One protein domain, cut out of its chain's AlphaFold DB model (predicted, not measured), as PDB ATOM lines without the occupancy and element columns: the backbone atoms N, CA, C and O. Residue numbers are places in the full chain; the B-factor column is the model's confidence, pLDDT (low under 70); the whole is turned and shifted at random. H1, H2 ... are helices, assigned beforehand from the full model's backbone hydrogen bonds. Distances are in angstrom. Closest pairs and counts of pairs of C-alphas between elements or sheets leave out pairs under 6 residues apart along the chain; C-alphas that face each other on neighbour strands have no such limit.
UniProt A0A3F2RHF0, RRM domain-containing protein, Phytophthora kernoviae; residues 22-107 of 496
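This is residues 22 to 107 of the 496 residues of the protein "RRM domain-containing protein" of Phytophthora kernoviae (UniProt A0A3F2RHF0). A small compact body, made by H2, H3 and the first part of H4, has two long helical arms that stick out at opposite ends: residues 22 to 41 of H1 and residues 94 to 107 of H4. The 86 printed residues, with four named helices, H1 to H4, and no named strand, are all helix in class. The whole is an extended rod of 72 by 24 by 18 A, with a radius of gyration of the C-alphas of 18.7 A.

H1, residues 22 to 45, begins at C-alpha 22 (121.600, 224.541, 224.628) and is 34.5 A long. H2 is residues 53 to 65 and H3 residues 71 to 78. H4, residues 83 to 107, is 35.6 A long and ends at C-alpha 107 (154.068, 172.313, 185.025).

H1 is apart from H2, H3 and H4. H2 and H3 touch, the closest C-alphas, of Ala 62 and Ile 74, being 5.4 A apart; they run opposite ways at a steep tilt of 47 degrees. H4 touches H3 with residues 83 to 87 alone, about perpendicular at 88 degrees; the closest C-alphas are those of Lys 72 and Ser 83, 4.9 A. H2 and H4 are close but not clearly touching, with the C-alphas of Phe 59 and Thr 86 7.9 A apart. In H1, H2, H3 and H4 every O i to N i+4 pair is within hydrogen-bond range.

The C-alphas of Leu 22 and Lys 107, the two farthest apart, are 73.1 A apart. The printed part has no cut and no long link. Its mean pLDDT is 80.1, with residues 22 to 29, 40, 42 to 48 and 104 to 107 under 70.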
ATOM      1  N   LEU A  22     121.459 224.311 226.075       61.16
ATOM      2  CA  LEU A  22     121.600 224.541 224.628       61.16
ATOM      3  C   LEU A  22     123.062 224.763 224.210       61.16
ATOM      4  O   LEU A  22     123.539 224.162 223.246       61.16
ATOM      5  N   LEU A  23     123.825 225.537 224.983       62.34
ATOM      6  CA  LEU A  23     125.261 225.705 224.751       62.34
ATOM      7  C   LEU A  23     126.029 224.381 224.920       62.34
ATOM      8  O   LEU A  23     126.960 224.111 224.161       62.34
ATOM      9  N   LYS A  24     125.643 223.509 225.859       66.31
ATOM     10  CA  LYS A  24     126.284 222.191 226.040       66.31
ATOM     11  C   LYS A  24     125.934 221.218 224.910       66.31
ATOM     12  O   LYS A  24     126.816 220.475 224.471       66.31
ATOM     13  N   THR A  25     124.704 221.229 224.389       66.81
ATOM     14  CA  THR A  25     124.323 220.391 223.238       66.81
ATOM     15  C   THR A  25     124.982 220.871 221.943       66.81
ATOM     16  O   THR A  25     125.488 220.028 221.202       66.81
ATOM     17  N   LEU A  26     125.106 222.186 221.722       64.12
ATOM     18  CA  LEU A  26     125.871 222.777 220.610       64.12
ATOM     19  C   LEU A  26     127.363 222.404 220.645       64.12
ATOM     20  O   LEU A  26     127.928 222.000 219.627       64.12
ATOM     21  N   HIS A  27     128.014 222.455 221.809       66.50
ATOM     22  CA  HIS A  27     129.406 222.003 221.925       66.50
ATOM     23  C   HIS A  27     129.551 220.484 221.717       66.50
ATOM     24  O   HIS A  27     130.519 220.032 221.095       66.50
ATOM     25  N   LYS A  28     128.580 219.679 222.176       66.12
ATOM     26  CA  LYS A  28     128.573 218.218 221.985       66.12
ATOM     27  C   LYS A  28     128.352 217.833 220.514       66.12
ATOM     28  O   LYS A  28     129.074 216.971 220.011       66.12
ATOM     29  N   SER A  29     127.434 218.496 219.808       66.31
ATOM     30  CA  SER A  29     127.203 218.284 218.372       66.31
ATOM     31  C   SER A  29     128.388 218.770 217.533       66.31
ATOM     32  O   SER A  29     128.856 218.031 216.671       66.31
ATOM     33  N   SER A  30     128.975 219.929 217.851       75.50
ATOM     34  CA  SER A  30     130.210 220.428 217.225       75.50
ATOM     35  C   SER A  30     131.372 219.432 217.361       75.50
ATOM     36  O   SER A  30     132.031 219.095 216.371       75.50
ATOM     37  N   ARG A  31     131.593 218.860 218.557       75.06
ATOM     38  CA  ARG A  31     132.620 217.822 218.767       75.06
ATOM     39  C   ARG A  31     132.333 216.549 217.961       75.06
ATOM     40  O   ARG A  31     133.264 215.995 217.375       75.06
ATOM     41  N   ALA A  32     131.071 216.120 217.875       75.25
ATOM     42  CA  ALA A  32     130.667 214.970 217.061       75.25
ATOM     43  C   ALA A  32     130.866 215.219 215.552       75.25
ATOM     44  O   ALA A  32     131.418 214.366 214.858       75.25
ATOM     45  N   LEU A  33     130.510 216.405 215.048       71.75
ATOM     46  CA  LEU A  33     130.716 216.807 213.653       71.75
ATOM     47  C   LEU A  33     132.207 216.858 213.289       71.75
ATOM     48  O   LEU A  33     132.601 216.330 212.249       71.75
ATOM     49  N   ARG A  34     133.061 217.413 214.161       75.50
ATOM     50  CA  ARG A  34     134.524 217.432 213.955       75.50
ATOM     51  C   ARG A  34     135.124 216.019 213.970       75.50
ATOM     52  O   ARG A  34     135.994 215.728 213.149       75.50
ATOM     53  N   ALA A  35     134.630 215.121 214.828       77.69
ATOM     54  CA  ALA A  35     135.027 213.710 214.826       77.69
ATOM     55  C   ALA A  35     134.592 212.990 213.534       77.69
ATOM     56  O   ALA A  35     135.416 212.340 212.888       77.69
ATOM     57  N   ALA A  36     133.343 213.174 213.098       72.50
ATOM     58  CA  ALA A  36     132.825 212.614 211.849       72.50
ATOM     59  C   ALA A  36     133.585 213.137 210.616       72.50
ATOM     60  O   ALA A  36     133.885 212.366 209.705       72.50
ATOM     61  N   HIS A  37     133.963 214.418 210.596       71.25
ATOM     62  CA  HIS A  37     134.782 214.997 209.528       71.25
ATOM     63  C   HIS A  37     136.202 214.404 209.502       71.25
ATOM     64  O   HIS A  37     136.711 214.074 208.430       71.25
ATOM     65  N   LYS A  38     136.829 214.190 210.671       75.50
ATOM     66  CA  LYS A  38     138.133 213.508 210.770       75.50
ATOM     67  C   LYS A  38     138.053 212.058 210.274       75.50
ATOM     68  O   LYS A  38     138.922 211.639 209.513       75.50
ATOM     69  N   ALA A  39     136.995 211.326 210.634       70.31
ATOM     70  CA  ALA A  39     136.759 209.958 210.164       70.31
ATOM     71  C   ALA A  39     136.539 209.890 208.640       70.31
ATOM     72  O   ALA A  39     137.171 209.076 207.968       70.31
ATOM     73  N   ARG A  40     135.723 210.791 208.070       69.62
ATOM     74  CA  ARG A  40     135.539 210.905 206.611       69.62
ATOM     75  C   ARG A  40     136.856 211.214 205.899       69.62
ATOM     76  O   ARG A  40     137.199 210.520 204.953       69.62
ATOM     77  N   SER A  41     137.635 212.181 206.391       70.38
ATOM     78  CA  SER A  41     138.938 212.534 205.806       70.38
ATOM     79  C   SER A  41     139.947 211.374 205.842       70.38
ATOM     80  O   SER A  41     140.709 211.205 204.892       70.38
ATOM     81  N   ALA A  42     139.935 210.545 206.891       65.19
ATOM     82  CA  ALA A  42     140.751 209.330 206.949       65.19
ATOM     83  C   ALA A  42     140.299 208.279 205.914       65.19
ATOM     84  O   ALA A  42     141.130 207.746 205.180       65.19
ATOM     85  N   ALA A  43     138.989 208.041 205.792       62.59
ATOM     86  CA  ALA A  43     138.434 207.126 204.792       62.59
ATOM     87  C   ALA A  43     138.708 207.591 203.346       62.59
ATOM     88  O   ALA A  43     139.029 206.772 202.487       62.59
ATOM     89  N   GLU A  44     138.643 208.900 203.079       67.31
ATOM     90  CA  GLU A  44     138.954 209.485 201.766       67.31
ATOM     91  C   GLU A  44     140.429 209.262 201.377       67.31
ATOM     92  O   GLU A  44     140.719 208.912 200.236       67.31
ATOM     93  N   LYS A  45     141.368 209.388 202.327       66.31
ATOM     94  CA  LYS A  45     142.817 209.209 202.088       66.31
ATOM     95  C   LYS A  45     143.216 207.776 201.713       66.31
ATOM     96  O   LYS A  45     144.181 207.594 200.973       66.31
ATOM     97  N   ASN A  46     142.466 206.770 202.169       62.81
ATOM     98  CA  ASN A  46     142.746 205.353 201.886       62.81
ATOM     99  C   ASN A  46     141.978 204.828 200.649       62.81
ATOM    100  O   ASN A  46     142.097 203.661 200.254       62.81
ATOM    101  N   LYS A  47     141.197 205.694 199.995       64.81
ATOM    102  CA  LYS A  47     140.305 205.375 198.876       64.81
ATOM    103  C   LYS A  47     141.080 205.287 197.557       64.81
ATOM    104  O   LYS A  47     141.254 206.269 196.847       64.81
ATOM    105  N   GLY A  48     141.542 204.081 197.223       66.75
ATOM    106  CA  GLY A  48     142.277 203.801 195.979       66.75
ATOM    107  C   GLY A  48     143.798 203.707 196.132       66.75
ATOM    108  O   GLY A  48     144.491 203.500 195.138       66.75
ATOM    109  N   LYS A  49     144.329 203.795 197.359       76.56
ATOM    110  CA  LYS A  49     145.733 203.464 197.643       76.56
ATOM    111  C   LYS A  49     145.977 201.971 197.360       76.56
ATOM    112  O   LYS A  49     145.154 201.132 197.727       76.56
ATOM    113  N   ALA A  50     147.096 201.646 196.710       82.94
ATOM    114  CA  ALA A  50     147.520 200.260 196.509       82.94
ATOM    115  C   ALA A  50     147.830 199.561 197.852       82.94
ATOM    116  O   ALA A  50     147.965 200.219 198.884       82.94
ATOM    117  N   TRP A  51     147.926 198.230 197.826       87.12
ATOM    118  CA  TRP A  51     148.415 197.436 198.958       87.12
ATOM    119  C   TRP A  51     149.948 197.464 198.975       87.12
ATOM    120  O   TRP A  51     150.562 197.175 197.946       87.12
ATOM    121  N   THR A  52     150.555 197.811 200.110       91.25
ATOM    122  CA  THR A  52     152.005 197.669 200.337       91.25
ATOM    123  C   THR A  52     152.355 196.251 200.813       91.25
ATOM    124  O   THR A  52     151.461 195.456 201.113       91.25
ATOM    125  N   ALA A  53     153.650 195.917 200.880       87.19
ATOM    126  CA  ALA A  53     154.119 194.621 201.384       87.19
ATOM    127  C   ALA A  53     153.699 194.395 202.850       87.19
ATOM    128  O   ALA A  53     152.954 193.463 203.130       87.19
ATOM    129  N   GLU A  54     154.032 195.330 203.743       87.81
ATOM    130  CA  GLU A  54     153.684 195.302 205.175       87.81
ATOM    131  C   GLU A  54     152.170 195.190 205.452       87.81
ATOM    132  O   GLU A  54     151.739 194.670 206.482       87.81
ATOM    133  N   GLU A  55     151.334 195.748 204.570       90.94
ATOM    134  CA  GLU A  55     149.873 195.625 204.643       90.94
ATOM    135  C   GLU A  55     149.400 194.246 204.174       90.94
ATOM    136  O   GLU A  55     148.444 193.702 204.727       90.94
ATOM    137  N   HIS A  56     150.064 193.678 203.163       91.56
ATOM    138  CA  HIS A  56     149.782 192.336 202.664       91.56
ATOM    139  C   HIS A  56     150.235 191.257 203.660       91.56
ATOM    140  O   HIS A  56     149.505 190.288 203.855       91.56
ATOM    141  N   GLU A  57     151.376 191.430 204.323       92.25
ATOM    142  CA  GLU A  57     151.903 190.516 205.346       92.25
ATOM    143  C   GLU A  57     150.972 190.444 206.561       92.25
ATOM    144  O   GLU A  57     150.497 189.363 206.907       92.25
ATOM    145  N   ARG A  58     150.587 191.596 207.133       93.38
ATOM    146  CA  ARG A  58     149.570 191.651 208.202       93.38
ATOM    147  C   ARG A  58     148.232 191.052 207.771       93.38
ATOM    148  O   ARG A  58     147.563 190.409 208.573       93.38
ATOM    149  N   PHE A  59     147.852 191.220 206.506       92.69
ATOM    150  CA  PHE A  59     146.662 190.588 205.939       92.69
ATOM    151  C   PHE A  59     146.781 189.055 205.822       92.69
ATOM    152  O   PHE A  59     145.777 188.367 205.986       92.69
ATOM    153  N   LEU A  60     147.976 188.508 205.570       92.50
ATOM    154  CA  LEU A  60     148.209 187.059 205.554       92.50
ATOM    155  C   LEU A  60     148.142 186.468 206.967       92.50
ATOM    156  O   LEU A  60     147.423 185.493 207.163       92.50
ATOM    157  N   VAL A  61     148.783 187.101 207.955       93.38
ATOM    158  CA  VAL A  61     148.675 186.692 209.371       93.38
ATOM    159  C   VAL A  61     147.216 186.754 209.845       93.38
ATOM    160  O   VAL A  61     146.713 185.824 210.466       93.38
ATOM    161  N   ALA A  62     146.479 187.803 209.471       91.94
ATOM    162  CA  ALA A  62     145.057 187.911 209.786       91.94
ATOM    163  C   ALA A  62     144.168 186.881 209.056       91.94
ATOM    164  O   ALA A  62     143.084 186.578 209.548       91.94
ATOM    165  N   LEU A  63     144.585 186.336 207.906       90.69
ATOM    166  CA  LEU A  63     143.882 185.227 207.245       90.69
ATOM    167  C   LEU A  63     144.132 183.877 207.927       90.69
ATOM    168  O   LEU A  63     143.238 183.036 207.897       90.69
ATOM    169  N   ASP A  64     145.309 183.686 208.522       89.56
ATOM    170  CA  ASP A  64     145.666 182.483 209.283       89.56
ATOM    171  C   ASP A  64     144.874 182.414 210.601       89.56
ATOM    172  O   ASP A  64     144.223 181.416 210.900       89.56
ATOM    173  N   VAL A  65     144.789 183.544 211.318       90.81
ATOM    174  CA  VAL A  65     143.960 183.692 212.530       90.81
ATOM    175  C   VAL A  65     142.451 183.644 212.224       90.81
ATOM    176  O   VAL A  65     141.663 183.188 213.053       90.81
ATOM    177  N   PHE A  66     142.013 184.102 211.042       88.50
ATOM    178  CA  PHE A  66     140.589 184.211 210.686       88.50
ATOM    179  C   PHE A  66     140.234 183.589 209.313       88.50
ATOM    180  O   PHE A  66     139.727 184.291 208.426       88.50
ATOM    181  N   PRO A  67     140.385 182.261 209.123       81.69
ATOM    182  CA  PRO A  67     140.253 181.608 207.812       81.69
ATOM    183  C   PRO A  67     138.860 181.758 207.171       81.69
ATOM    184  O   PRO A  67     138.736 181.900 205.947       81.69
ATOM    185  N   SER A  68     137.804 181.781 207.995       77.06
ATOM    186  CA  SER A  68     136.403 181.908 207.550       77.06
ATOM    187  C   SER A  68     135.992 183.348 207.183       77.06
ATOM    188  O   SER A  68     135.030 183.559 206.448       77.06
ATOM    189  N   GLY A  69     136.764 184.359 207.593       70.19
ATOM    190  CA  GLY A  69     136.620 185.722 207.072       70.19
ATOM    191  C   GLY A  69     135.579 186.654 207.724       70.19
ATOM    192  O   GLY A  69     134.803 187.263 206.986       70.19
ATOM    193  N   PRO A  70     135.567 186.890 209.053       89.19
ATOM    194  CA  PRO A  70     135.001 188.114 209.629       89.19
ATOM    195  C   PRO A  70     135.797 189.342 209.139       89.19
ATOM    196  O   PRO A  70     136.665 189.869 209.834       89.19
ATOM    197  N   TRP A  71     135.506 189.814 207.921       90.81
ATOM    198  CA  TRP A  71     136.298 190.819 207.187       90.81
ATOM    199  C   TRP A  71     136.552 192.123 207.943       90.81
ATOM    200  O   TRP A  71     137.551 192.791 207.683       90.81
ATOM    201  N   LYS A  72     135.681 192.460 208.902       90.62
ATOM    202  CA  LYS A  72     135.886 193.584 209.812       90.62
ATOM    203  C   LYS A  72     137.102 193.377 210.726       90.62
ATOM    204  O   LYS A  72     137.954 194.250 210.745       90.62
ATOM    205  N   ALA A  73     137.234 192.231 211.398       88.62
ATOM    206  CA  ALA A  73     138.377 191.954 212.275       88.62
ATOM    207  C   ALA A  73     139.706 191.923 211.495       88.62
ATOM    208  O   ALA A  73     140.707 192.469 211.944       88.62
ATOM    209  N   ILE A  74     139.694 191.364 210.280       89.75
ATOM    210  CA  ILE A  74     140.867 191.330 209.387       89.75
ATOM    211  C   ILE A  74     141.242 192.751 208.926       89.75
ATOM    212  O   ILE A  74     142.418 193.096 208.872       89.75
ATOM    213  N   ALA A  75     140.256 193.603 208.627       91.25
ATOM    214  CA  ALA A  75     140.490 195.015 208.317       91.25
ATOM    215  C   ALA A  75     141.010 195.809 209.524       91.25
ATOM    216  O   ALA A  75     141.947 196.589 209.372       91.25
ATOM    217  N   ASP A  76     140.458 195.574 210.717       91.31
ATOM    218  CA  ASP A  76     140.907 196.209 211.957       91.31
ATOM    219  C   ASP A  76     142.362 195.782 212.305       91.31
ATOM    220  O   ASP A  76     143.140 196.617 212.760       91.31
ATOM    221  N   TYR A  77     142.775 194.541 211.988       89.62
ATOM    222  CA  TYR A  77     144.162 194.044 212.127       89.62
ATOM    223  C   TYR A  77     145.137 194.645 211.091       89.62
ATOM    224  O   TYR A  77     146.286 194.955 211.404       89.62
ATOM    225  N   VAL A  78     144.692 194.854 209.845       91.00
ATOM    226  CA  VAL A  78     145.478 195.563 208.812       91.00
ATOM    227  C   VAL A  78     145.575 197.067 209.119       91.00
ATOM    228  O   VAL A  78     146.574 197.710 208.792       91.00
ATOM    229  N   GLY A  79     144.549 197.646 209.748       86.06
ATOM    230  CA  GLY A  79     144.482 199.029 210.238       86.06
ATOM    231  C   GLY A  79     144.337 200.117 209.161       86.06
ATOM    232  O   GLY A  79     143.788 201.184 209.432       86.06
ATOM    233  N   THR A  80     144.794 199.874 207.931       87.38
ATOM    234  CA  THR A  80     144.826 200.874 206.843       87.38
ATOM    235  C   THR A  80     143.803 200.638 205.726       87.38
ATOM    236  O   THR A  80     143.621 201.507 204.868       87.38
ATOM    237  N   LYS A  81     143.133 199.481 205.706       86.94
ATOM    238  CA  LYS A  81     142.215 199.054 204.637       86.94
ATOM    239  C   LYS A  81     140.832 198.752 205.203       86.94
ATOM    240  O   LYS A  81     140.713 198.138 206.255       86.94
ATOM    241  N   ASP A  82     139.788 199.169 204.495       89.69
ATOM    242  CA  ASP A  82     138.395 198.905 204.876       89.69
ATOM    243  C   ASP A  82     138.009 197.422 204.693       89.69
ATOM    244  O   ASP A  82     138.507 196.745 203.793       89.69
ATOM    245  N   SER A  83     137.042 196.945 205.480       90.69
ATOM    246  CA  SER A  83     136.440 195.602 205.410       90.69
ATOM    247  C   SER A  83     136.107 195.168 203.977       90.69
ATOM    248  O   SER A  83     136.454 194.060 203.556       90.69
ATOM    249  N   ARG A  84     135.526 196.061 203.159       88.12
ATOM    250  CA  ARG A  84     135.216 195.757 201.756       88.12
ATOM    251  C   ARG A  84     136.472 195.667 200.887       88.12
ATOM    252  O   ARG A  84     136.502 194.844 199.970       88.12
ATOM    253  N   GLN A  85     137.508 196.465 201.153       89.19
ATOM    254  CA  GLN A  85     138.792 196.368 200.444       89.19
ATOM    255  C   GLN A  85     139.491 195.045 200.783       89.19
ATOM    256  O   GLN A  85     139.926 194.340 199.872       89.19
ATOM    257  N   THR A  86     139.522 194.685 202.064       91.69
ATOM    258  CA  THR A  86     140.092 193.450 202.620       91.69
ATOM    259  C   THR A  86     139.418 192.199 202.051       91.69
ATOM    260  O   THR A  86     140.099 191.344 201.486       91.69
ATOM    261  N   MET A  87     138.082 192.130 202.062       91.75
ATOM    262  CA  MET A  87     137.310 191.066 201.395       91.75
ATOM    263  C   MET A  87     137.630 190.965 199.893       91.75
ATOM    264  O   MET A  87     137.862 189.876 199.363       91.75
ATOM    265  N   THR A  88     137.681 192.104 199.190       92.56
ATOM    266  CA  THR A  88     137.997 192.140 197.749       92.56
ATOM    267  C   THR A  88     139.423 191.655 197.466       92.56
ATOM    268  O   THR A  88     139.676 190.999 196.452       92.56
ATOM    269  N   HIS A  89     140.370 191.962 198.356       91.00
ATOM    270  CA  HIS A  89     141.750 191.504 198.253       91.00
ATOM    271  C   HIS A  89     141.862 190.003 198.535       91.00
ATOM    272  O   HIS A  89     142.494 189.303 197.750       91.00
ATOM    273  N   ALA A  90     141.147 189.478 199.536       90.75
ATOM    274  CA  ALA A  90     141.056 188.043 199.811       90.75
ATOM    275  C   ALA A  90     140.501 187.241 198.628       90.75
ATOM    276  O   ALA A  90     141.061 186.204 198.270       90.75
ATOM    277  N   GLN A  91     139.454 187.739 197.965       91.69
ATOM    278  CA  GLN A  91     138.919 187.115 196.752       91.69
ATOM    279  C   GLN A  91     139.979 187.049 195.637       91.69
ATOM    280  O   GLN A  91     140.182 185.992 195.037       91.69
ATOM    281  N   LYS A  92     140.704 188.150 195.394       90.00
ATOM    282  CA  LYS A  92     141.792 188.204 194.400       90.00
ATOM    283  C   LYS A  92     142.999 187.344 194.787       90.00
ATOM    284  O   LYS A  92     143.594 186.727 193.909       90.00
ATOM    285  N   TYR A  93     143.345 187.277 196.070       89.50
ATOM    286  CA  TYR A  93     144.421 186.439 196.597       89.50
ATOM    287  C   TYR A  93     144.107 184.955 196.376       89.50
ATOM    288  O   TYR A  93     144.892 184.257 195.736       89.50
ATOM    289  N   ARG A  94     142.907 184.505 196.772       88.38
ATOM    290  CA  ARG A  94     142.413 183.136 196.530       88.38
ATOM    291  C   ARG A  94     142.426 182.791 195.029       88.38
ATOM    292  O   ARG A  94     142.971 181.759 194.655       88.38
ATOM    293  N   GLN A  95     141.944 183.682 194.155       86.94
ATOM    294  CA  GLN A  95     141.992 183.495 192.692       86.94
ATOM    295  C   GLN A  95     143.422 183.464 192.113       86.94
ATOM    296  O   GLN A  95     143.698 182.701 191.184       86.94
ATOM    297  N   LYS A  96     144.348 184.281 192.636       87.19
ATOM    298  CA  LYS A  96     145.765 184.284 192.228       87.19
ATOM    299  C   LYS A  96     146.448 182.977 192.636       87.19
ATOM    300  O   LYS A  96     147.102 182.358 191.797       87.19
ATOM    301  N   HIS A  97     146.229 182.538 193.874       82.25
ATOM    302  CA  HIS A  97     146.744 181.280 194.407       82.25
ATOM    303  C   HIS A  97     146.198 180.078 193.623       82.25
ATOM    304  O   HIS A  97     146.965 179.224 193.184       82.25
ATOM    305  N   GLU A  98     144.897 180.060 193.320       83.25
ATOM    306  CA  GLU A  98     144.291 179.021 192.483       83.25
ATOM    307  C   GLU A  98     144.869 179.017 191.055       83.25
ATOM    308  O   GLU A  98     145.215 177.960 190.525       83.25
ATOM    309  N   ARG A  99     145.051 180.190 190.427       82.69
ATOM    310  CA  ARG A  99     145.724 180.296 189.118       82.69
ATOM    311  C   ARG A  99     147.150 179.737 189.179       82.69
ATOM    312  O   ARG A  99     147.562 179.047 188.246       82.69
ATOM    313  N   GLN A 100     147.888 179.999 190.258       78.94
ATOM    314  CA  GLN A 100     149.235 179.460 190.467       78.94
ATOM    315  C   GLN A 100     149.212 177.936 190.672       78.94
ATOM    316  O   GLN A 100     149.957 177.240 189.987       78.94
ATOM    317  N   GLN A 101     148.303 177.388 191.487       74.88
ATOM    318  CA  GLN A 101     148.115 175.936 191.647       74.88
ATOM    319  C   GLN A 101     147.710 175.239 190.335       74.88
ATOM    320  O   GLN A 101     148.258 174.188 189.992       74.88
ATOM    321  N   ARG A 102     146.801 175.830 189.547       73.62
ATOM    322  CA  ARG A 102     146.439 175.351 188.198       73.62
ATOM    323  C   ARG A 102     147.653 175.395 187.250       73.62
ATOM    324  O   ARG A 102     147.874 174.450 186.492       73.62
ATOM    325  N   GLY A 103     148.488 176.433 187.338       70.38
ATOM    326  CA  GLY A 103     149.764 176.536 186.618       70.38
ATOM    327  C   GLY A 103     150.792 175.471 187.028       70.38
ATOM    328  O   GLY A 103     151.417 174.858 186.163       70.38
ATOM    329  N   LEU A 104     150.918 175.186 188.326       58.19
ATOM    330  CA  LEU A 104     151.793 174.147 188.882       58.19
ATOM    331  C   LEU A 104     151.345 172.738 188.455       58.19
ATOM    332  O   LEU A 104     152.171 171.963 187.971       58.19
ATOM    333  N   ARG A 105     150.035 172.443 188.488       55.97
ATOM    334  CA  ARG A 105     149.446 171.213 187.909       55.97
ATOM    335  C   ARG A 105     149.807 171.046 186.424       55.97
ATOM    336  O   ARG A 105     150.146 169.944 185.990       55.97
ATOM    337  N   ASN A 106     149.824 172.135 185.653       55.38
ATOM    338  CA  ASN A 106     150.260 172.107 184.252       55.38
ATOM    339  C   ASN A 106     151.791 171.986 184.083       55.38
ATOM    340  O   ASN A 106     152.240 171.339 183.134       55.38
ATOM    341  N   LYS A 107     152.605 172.520 185.007       57.97
ATOM    342  CA  LYS A 107     154.068 172.313 185.025       57.97
ATOM    343  C   LYS A 107     154.413 170.836 185.277       57.97
ATOM    344  O   LYS A 107     155.258 170.286 184.572       57.97
TER     345      LYS A 107